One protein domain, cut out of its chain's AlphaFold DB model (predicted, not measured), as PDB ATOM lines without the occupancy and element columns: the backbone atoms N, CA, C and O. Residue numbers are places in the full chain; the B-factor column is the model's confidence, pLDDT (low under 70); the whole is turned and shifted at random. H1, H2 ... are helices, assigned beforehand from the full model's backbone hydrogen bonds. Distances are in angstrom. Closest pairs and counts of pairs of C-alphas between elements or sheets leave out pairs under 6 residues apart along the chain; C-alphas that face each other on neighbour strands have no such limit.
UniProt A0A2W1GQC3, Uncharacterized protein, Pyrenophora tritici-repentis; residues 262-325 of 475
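AT A GLANCE: This is residues 262 to 325 of the 475 residues of an uncharacterized protein of Pyrenophora tritici-repentis (UniProt A0A2W1GQC3). Two long helices, H1 and H3, lie side by side and run the same way; the stretch of residues 282 to 295 folds back along them, and the short helix H2 sits near the beginning of H1. The printed part has 64 residues with three named helices, in the order H1, H2, H3, and no named strand: all helix. It is a compact rod, with a radius of gyration of the C-alphas of 11.8 A and spans of 34 by 17 by 15 A.

HOW THE PARTS SIT: H1, residues 262 to 281, touches H3, residues 306 to 324, at a shallow tilt of 17 degrees, the same way; their closest C-alphas, those of Cys 281 and Ala 322, are 5.6 A apart. With residues 262 to 269 alone, H1 touches H2, residues 296 to 302, at a steep tilt of 62 degrees, opposite ways; the closest C-alphas, of Cys 266 and Ile 302, are 6.2 A apart. H2 and H3 are close but not clearly touching, with the closest C-alphas, of Ile 302 and Cys 309, 5.6 A apart. In H1, H2 and H3 every O i to N i+4 pair is within hydrogen-bond range.

IN THESE COORDINATES: H1 is 28.8 A long from C-alpha 262 at (-11.931, 16.037, 110.339). H2 measures 9.9 A, and H3 27.1 A to C-alpha 324 at (8.800, 4.054, 130.538).

THE WHOLE: The C-alphas farthest apart, of Asn 285 and His 304, are 35.4 A apart. The printed part has no cut. The link from H1 to H2 is long, that from H2 to H3 tight. Residues 284, 285 and 287 have pLDDT under 70.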
ATOM      1  N   ALA A 262     -12.508  17.254 109.764       76.56
ATOM      2  CA  ALA A 262     -11.931  16.037 110.339       76.56
ATOM      3  C   ALA A 262     -10.412  16.156 110.580       76.56
ATOM      4  O   ALA A 262      -9.906  15.730 111.624       76.56
ATOM      5  N   ARG A 263      -9.681  16.813 109.669       83.44
ATOM      6  CA  ARG A 263      -8.254  17.139 109.817       83.44
ATOM      7  C   ARG A 263      -7.996  18.058 111.009       83.44
ATOM      8  O   ARG A 263      -7.053  17.813 111.765       83.44
ATOM      9  N   SER A 264      -8.834  19.074 111.227       75.69
ATOM     10  CA  SER A 264      -8.731  19.975 112.384       75.69
ATOM     11  C   SER A 264      -8.937  19.234 113.716       75.69
ATOM     12  O   SER A 264      -8.159  19.426 114.656       75.69
ATOM     13  N   ILE A 265      -9.902  18.308 113.771       75.69
ATOM     14  CA  ILE A 265     -10.165  17.445 114.930       75.69
ATOM     15  C   ILE A 265      -8.972  16.509 115.190       75.69
ATOM     16  O   ILE A 265      -8.520  16.391 116.330       75.69
ATOM     17  N   CYS A 266      -8.391  15.912 114.141       77.31
ATOM     18  CA  CYS A 266      -7.173  15.101 114.248       77.31
ATOM     19  C   CYS A 266      -5.985  15.909 114.797       77.31
ATOM     20  O   CYS A 266      -5.285  15.448 115.700       77.31
ATOM     21  N   ILE A 267      -5.786  17.142 114.318       78.31
ATOM     22  CA  ILE A 267      -4.747  18.055 114.825       78.31
ATOM     23  C   ILE A 267      -4.980  18.400 116.304       78.31
ATOM     24  O   ILE A 267      -4.016  18.459 117.067       78.31
ATOM     25  N   MET A 268      -6.229  18.606 116.738       76.50
ATOM     26  CA  MET A 268      -6.533  18.842 118.154       76.50
ATOM     27  C   MET A 268      -6.250  17.615 119.024       76.50
ATOM     28  O   MET A 268      -5.588  17.756 120.048       76.50
ATOM     29  N   GLY A 269      -6.655  16.412 118.609       76.25
ATOM     30  CA  GLY A 269      -6.373  15.191 119.372       76.25
ATOM     31  C   GLY A 269      -4.877  14.900 119.523       76.25
ATOM     32  O   GLY A 269      -4.431  14.551 120.614       76.25
ATOM     33  N   LEU A 270      -4.076  15.134 118.477       75.00
ATOM     34  CA  LEU A 270      -2.614  15.008 118.557       75.00
ATOM     35  C   LEU A 270      -1.969  16.075 119.462       75.00
ATOM     36  O   LEU A 270      -0.990  15.778 120.146       75.00
ATOM     37  N   LYS A 271      -2.536  17.289 119.544       78.00
ATOM     38  CA  LYS A 271      -2.133  18.280 120.560       78.00
ATOM     39  C   LYS A 271      -2.473  17.798 121.972       78.00
ATOM     40  O   LYS A 271      -1.605  17.839 122.833       78.00
ATOM     41  N   CYS A 272      -3.679  17.280 122.210       74.06
ATOM     42  CA  CYS A 272      -4.048  16.718 123.514       74.06
ATOM     43  C   CYS A 272      -3.121  15.564 123.930       74.06
ATOM     44  O   CYS A 272      -2.690  15.515 125.079       74.06
ATOM     45  N   MET A 273      -2.751  14.683 122.997       82.62
ATOM     46  CA  MET A 273      -1.783  13.609 123.237       82.62
ATOM     47  C   MET A 273      -0.408  14.158 123.664       82.62
ATOM     48  O   MET A 273       0.155  13.676 124.643       82.62
ATOM     49  N   ARG A 274       0.096  15.210 123.003       80.69
ATOM     50  CA  ARG A 274       1.323  15.926 123.403       80.69
ATOM     51  C   ARG A 274       1.236  16.520 124.812       80.69
ATOM     52  O   ARG A 274       2.170  16.354 125.593       80.69
ATOM     53  N   GLU A 275       0.132  17.173 125.163       79.81
ATOM     54  CA  GLU A 275      -0.041  17.726 126.515       79.81
ATOM     55  C   GLU A 275      -0.051  16.616 127.583       79.81
ATOM     56  O   GLU A 275       0.606  16.753 128.614       79.81
ATOM     57  N   LEU A 276      -0.702  15.475 127.318       78.56
ATOM     58  CA  LEU A 276      -0.683  14.308 128.214       78.56
ATOM     59  C   LEU A 276       0.734  13.738 128.397       78.56
ATOM     60  O   LEU A 276       1.130  13.445 129.528       78.56
ATOM     61  N   ILE A 277       1.533  13.661 127.323       80.31
ATOM     62  CA  ILE A 277       2.957  13.291 127.401       80.31
ATOM     63  C   ILE A 277       3.703  14.281 128.306       80.31
ATOM     64  O   ILE A 277       4.410  13.854 129.217       80.31
ATOM     65  N   GLN A 278       3.491  15.594 128.146       82.06
ATOM     66  CA  GLN A 278       4.129  16.604 128.998       82.06
ATOM     67  C   GLN A 278       3.714  16.489 130.479       82.06
ATOM     68  O   GLN A 278       4.546  16.708 131.363       82.06
ATOM     69  N   VAL A 279       2.463  16.122 130.779       78.75
ATOM     70  CA  VAL A 279       2.008  15.848 132.155       78.75
ATOM     71  C   VAL A 279       2.717  14.619 132.738       78.75
ATOM     72  O   VAL A 279       3.210  14.690 133.864       78.75
ATOM     73  N   VAL A 280       2.851  13.528 131.973       77.31
ATOM     74  CA  VAL A 280       3.584  12.324 132.407       77.31
ATOM     75  C   VAL A 280       5.076  12.608 132.622       77.31
ATOM     76  O   VAL A 280       5.630  12.196 133.643       77.31
ATOM     77  N   CYS A 281       5.721  13.370 131.731       82.06
ATOM     78  CA  CYS A 281       7.126  13.774 131.868       82.06
ATOM     79  C   CYS A 281       7.399  14.575 133.150       82.06
ATOM     80  O   CYS A 281       8.471  14.440 133.735       82.06
ATOM     81  N   LYS A 282       6.424  15.362 133.628       82.69
ATOM     82  CA  LYS A 282       6.518  16.111 134.896       82.69
ATOM     83  C   LYS A 282       6.427  15.228 136.149       82.69
ATOM     84  O   LYS A 282       6.672  15.739 137.234       82.69
ATOM     85  N   ARG A 283       6.067  13.941 136.025       74.56
ATOM     86  CA  ARG A 283       5.940  12.946 137.121       74.56
ATOM     87  C   ARG A 283       4.981  13.320 138.264       74.56
ATOM     88  O   ARG A 283       4.972  12.644 139.290       74.56
ATOM     89  N   ASN A 284       4.152  14.345 138.081       66.50
ATOM     90  CA  ASN A 284       3.191  14.806 139.080       66.50
ATOM     91  C   ASN A 284       1.920  13.944 139.081       66.50
ATOM     92  O   ASN A 284       1.445  13.530 138.019       66.50
ATOM     93  N   ASN A 285       1.302  13.793 140.260       66.75
ATOM     94  CA  ASN A 285       0.114  12.958 140.498       66.75
ATOM     95  C   ASN A 285       0.355  11.476 140.100       66.75
ATOM     96  O   ASN A 285       1.486  11.067 139.825       66.75
ATOM     97  N   ASP A 286      -0.705  10.665 140.036       70.62
ATOM     98  CA  ASP A 286      -0.651   9.278 139.549       70.62
ATOM     99  C   ASP A 286      -0.463   9.199 138.021       70.62
ATOM    100  O   ASP A 286      -1.303   8.685 137.280       70.62
ATOM    101  N   TRP A 287       0.679   9.673 137.520       67.38
ATOM    102  CA  TRP A 287       1.018   9.665 136.091       67.38
ATOM    103  C   TRP A 287       0.942   8.268 135.448       67.38
ATOM    104  O   TRP A 287       0.714   8.150 134.248       67.38
ATOM    105  N   ARG A 288       1.069   7.199 136.249       72.88
ATOM    106  CA  ARG A 288       0.910   5.795 135.824       72.88
ATOM    107  C   ARG A 288      -0.524   5.422 135.420       72.88
ATOM    108  O   ARG A 288      -0.701   4.407 134.756       72.88
ATOM    109  N   LYS A 289      -1.532   6.209 135.818       76.81
ATOM    110  CA  LYS A 289      -2.941   6.049 135.415       76.81
ATOM    111  C   LYS A 289      -3.269   6.787 134.101       76.81
ATOM    112  O   LYS A 289      -4.370   6.629 133.584       76.81
ATOM    113  N   ILE A 290      -2.352   7.602 133.565       72.81
ATOM    114  CA  ILE A 290      -2.597   8.444 132.383       72.81
ATOM    115  C   ILE A 290      -2.381   7.647 131.090       72.81
ATOM    116  O   ILE A 290      -1.317   7.072 130.865       72.81
ATOM    117  N   VAL A 291      -3.378   7.667 130.201       79.56
ATOM    118  CA  VAL A 291      -3.297   7.072 128.859       79.56
ATOM    119  C   VAL A 291      -2.875   8.139 127.847       79.56
ATOM    120  O   VAL A 291      -3.689   8.948 127.406       79.56
ATOM    121  N   CYS A 292      -1.599   8.141 127.459       78.25
ATOM    122  CA  CYS A 292      -1.050   9.041 126.438       78.25
ATOM    123  C   CYS A 292      -1.317   8.525 125.010       78.25
ATOM    124  O   CYS A 292      -0.387   8.176 124.285       78.25
ATOM    125  N   ASP A 293      -2.588   8.448 124.613       75.06
ATOM    126  CA  ASP A 293      -3.021   8.022 123.273       75.06
ATOM    127  C   ASP A 293      -4.322   8.736 122.863       75.06
ATOM    128  O   ASP A 293      -5.014   9.309 123.706       75.06
ATOM    129  N   VAL A 294      -4.677   8.708 121.575       76.38
ATOM    130  CA  VAL A 294      -5.931   9.305 121.073       76.38
ATOM    131  C   VAL A 294      -7.057   8.261 120.957       76.38
ATOM    132  O   VAL A 294      -6.769   7.081 120.738       76.38
ATOM    133  N   PRO A 295      -8.349   8.644 121.058       76.62
ATOM    134  CA  PRO A 295      -9.469   7.704 120.941       76.62
ATOM    135  C   PRO A 295      -9.462   6.914 119.626       76.62
ATOM    136  O   PRO A 295      -9.152   7.468 118.572       76.62
ATOM    137  N   ALA A 296      -9.851   5.634 119.669       76.06
ATOM    138  CA  ALA A 296      -9.765   4.708 118.531       76.06
ATOM    139  C   ALA A 296     -10.357   5.231 117.196       76.06
ATOM    140  O   ALA A 296      -9.691   5.060 116.172       76.06
ATOM    141  N   PRO A 297     -11.513   5.930 117.152       72.81
ATOM    142  CA  PRO A 297     -12.024   6.486 115.894       72.81
ATOM    143  C   PRO A 297     -11.160   7.627 115.337       72.81
ATOM    144  O   PRO A 297     -11.074   7.806 114.125       72.81
ATOM    145  N   LEU A 298     -10.448   8.368 116.197       74.81
ATOM    146  CA  LEU A 298      -9.458   9.344 115.743       74.81
ATOM    147  C   LEU A 298      -8.225   8.652 115.152       74.81
ATOM    148  O   LEU A 298      -7.677   9.135 114.167       74.81
ATOM    149  N   GLN A 299      -7.817   7.502 115.700       82.44
ATOM    150  CA  GLN A 299      -6.732   6.694 115.125       82.44
ATOM    151  C   GLN A 299      -7.073   6.248 113.696       82.44
ATOM    152  O   GLN A 299      -6.201   6.267 112.831       82.44
ATOM    153  N   GLN A 300      -8.341   5.900 113.444       82.56
ATOM    154  CA  GLN A 300      -8.855   5.590 112.108       82.56
ATOM    155  C   GLN A 300      -8.816   6.828 111.201       82.56
ATOM    156  O   GLN A 300      -8.175   6.780 110.153       82.56
ATOM    157  N   ALA A 301      -9.392   7.959 111.624       80.81
ATOM    158  CA  ALA A 301      -9.393   9.203 110.844       80.81
ATOM    159  C   ALA A 301      -7.978   9.707 110.491       80.81
ATOM    160  O   ALA A 301      -7.732  10.130 109.364       80.81
ATOM    161  N   ILE A 302      -7.009   9.573 111.405       85.00
ATOM    162  CA  ILE A 302      -5.595   9.912 111.170       85.00
ATOM    163  C   ILE A 302      -4.984   9.115 110.000       85.00
ATOM    164  O   ILE A 302      -4.079   9.625 109.340       85.00
ATOM    165  N   THR A 303      -5.479   7.913 109.672       91.25
ATOM    166  CA  THR A 303      -4.968   7.148 108.513       91.25
ATOM    167  C   THR A 303      -5.227   7.831 107.168       91.25
ATOM    168  O   THR A 303      -4.428   7.661 106.250       91.25
ATOM    169  N   HIS A 304      -6.258   8.679 107.072       88.88
ATOM    170  CA  HIS A 304      -6.572   9.461 105.871       88.88
ATOM    171  C   HIS A 304      -5.629  10.667 105.676       88.88
ATOM    172  O   HIS A 304      -5.676  11.333 104.643       88.88
ATOM    173  N   PHE A 305      -4.752  10.953 106.649       92.69
ATOM    174  CA  PHE A 305      -3.872  12.122 106.667       92.69
ATOM    175  C   PHE A 305      -2.402  11.703 106.870       92.69
ATOM    176  O   PHE A 305      -1.934  11.647 108.011       92.69
ATOM    177  N   PRO A 306      -1.632  11.432 105.796       93.56
ATOM    178  CA  PRO A 306      -0.278  10.875 105.900       93.56
ATOM    179  C   PRO A 306       0.682  11.661 106.809       93.56
ATOM    180  O   PRO A 306       1.444  11.059 107.566       93.56
ATOM    181  N   ASP A 307       0.606  12.996 106.806       94.12
ATOM    182  CA  ASP A 307       1.447  13.853 107.650       94.12
ATOM    183  C   ASP A 307       1.058  13.815 109.139       94.12
ATOM    184  O   ASP A 307       1.913  14.007 110.003       94.12
ATOM    185  N   LEU A 308      -0.217  13.560 109.451       92.75
ATOM    186  CA  LEU A 308      -0.687  13.355 110.823       92.75
ATOM    187  C   LEU A 308      -0.386  11.925 111.286       92.75
ATOM    188  O   LEU A 308      -0.021  11.728 112.438       92.75
ATOM    189  N   CYS A 309      -0.454  10.945 110.381       95.19
ATOM    190  CA  CYS A 309      -0.062   9.558 110.627       95.19
ATOM    191  C   CYS A 309       1.436   9.422 110.965       95.19
ATOM    192  O   CYS A 309       1.792   8.599 111.807       95.19
ATOM    193  N   ALA A 310       2.306  10.251 110.374       95.06
ATOM    194  CA  ALA A 310       3.704  10.380 110.797       95.06
ATOM    195  C   ALA A 310       3.803  10.924 112.236       95.06
ATOM    196  O   ALA A 310       4.196  10.185 113.137       95.06
ATOM    197  N   LYS A 311       3.299  12.146 112.476       93.75
ATOM    198  CA  LYS A 311       3.316  12.823 113.793       93.75
ATOM    199  C   LYS A 311       2.734  11.965 114.922       93.75
ATOM    200  O   LYS A 311       3.186  12.032 116.058       93.75
ATOM    201  N   TYR A 312       1.723  11.156 114.619       94.81
ATOM    202  CA  TYR A 312       1.093  10.224 115.549       94.81
ATOM    203  C   TYR A 312       2.005   9.051 115.942       94.81
ATOM    204  O   TYR A 312       2.017   8.653 117.107       94.81
ATOM    205  N   LYS A 313       2.806   8.513 115.011       95.62
ATOM    206  CA  LYS A 313       3.820   7.486 115.314       95.62
ATOM    207  C   LYS A 313       4.934   8.061 116.184       95.62
ATOM    208  O   LYS A 313       5.321   7.410 117.152       95.62
ATOM    209  N   ASP A 314       5.368   9.284 115.888       95.75
ATOM    210  CA  ASP A 314       6.363  10.014 116.680       95.75
ATOM    211  C   ASP A 314       5.841  10.229 118.113       95.75
ATOM    212  O   ASP A 314       6.464   9.793 119.080       95.75
ATOM    213  N   LEU A 315       4.610  10.735 118.258       91.62
ATOM    214  CA  LEU A 315       3.939  10.882 119.553       91.62
ATOM    215  C   LEU A 315       3.744   9.541 120.291       91.62
ATOM    216  O   LEU A 315       3.822   9.521 121.517       91.62
ATOM    217  N   LYS A 316       3.540   8.402 119.606       94.50
ATOM    218  CA  LYS A 316       3.526   7.073 120.265       94.50
ATOM    219  C   LYS A 316       4.906   6.636 120.754       94.50
ATOM    220  O   LYS A 316       4.984   5.897 121.737       94.50
ATOM    221  N   GLN A 317       5.979   7.047 120.083       94.88
ATOM    222  CA  GLN A 317       7.345   6.804 120.541       94.88
ATOM    223  C   GLN A 317       7.637   7.648 121.790       94.88
ATOM    224  O   GLN A 317       8.014   7.084 122.818       94.88
ATOM    225  N   GLU A 318       7.354   8.954 121.727       91.44
ATOM    226  CA  GLU A 318       7.457   9.900 122.848       91.44
ATOM    227  C   GLU A 318       6.626   9.427 124.059       91.44
ATOM    228  O   GLU A 318       7.128   9.355 125.180       91.44
ATOM    229  N   ALA A 319       5.371   9.011 123.847       88.88
ATOM    230  CA  ALA A 319       4.504   8.489 124.903       88.88
ATOM    231  C   ALA A 319       5.057   7.221 125.568       88.88
ATOM    232  O   ALA A 319       4.969   7.086 126.790       88.88
ATOM    233  N   ARG A 320       5.643   6.294 124.795       90.44
ATOM    234  CA  ARG A 320       6.226   5.060 125.348       90.44
ATOM    235  C   ARG A 320       7.469   5.349 126.184       90.44
ATOM    236  O   ARG A 320       7.632   4.749 127.241       90.44
ATOM    237  N   GLU A 321       8.317   6.268 125.736       90.12
ATOM    238  CA  GLU A 321       9.484   6.724 126.495       90.12
ATOM    239  C   GLU A 321       9.062   7.436 127.791       90.12
ATOM    240  O   GLU A 321       9.539   7.083 128.873       90.12
ATOM    241  N   ALA A 322       8.108   8.370 127.711       87.00
ATOM    242  CA  ALA A 322       7.576   9.079 128.871       87.00
ATOM    243  C   ALA A 322       6.949   8.116 129.895       87.00
ATOM    244  O   ALA A 322       7.271   8.184 131.082       87.00
ATOM    245  N   LEU A 323       6.115   7.165 129.469       82.81
ATOM    246  CA  LEU A 323       5.544   6.146 130.362       82.81
ATOM    247  C   LEU A 323       6.608   5.170 130.901       82.81
ATOM    248  O   LEU A 323       6.497   4.722 132.040       82.81
ATOM    249  N   GLY A 324       7.667   4.893 130.133       83.75
ATOM    250  CA  GLY A 324       8.800   4.054 130.538       83.75
ATOM    251  C   GLY A 324       9.771   4.695 131.541       83.75
ATOM    252  O   GLY A 324      10.631   3.997 132.071       83.75
ATOM    253  N   GLY A 325       9.638   5.996 131.823       81.56
ATOM    254  CA  GLY A 325      10.475   6.731 132.783       81.56
ATOM    255  C   GLY A 325      11.408   7.782 132.167       81.56
ATOM    256  O   GLY A 325      11.951   8.598 132.908       81.56
TER     257      GLY A 325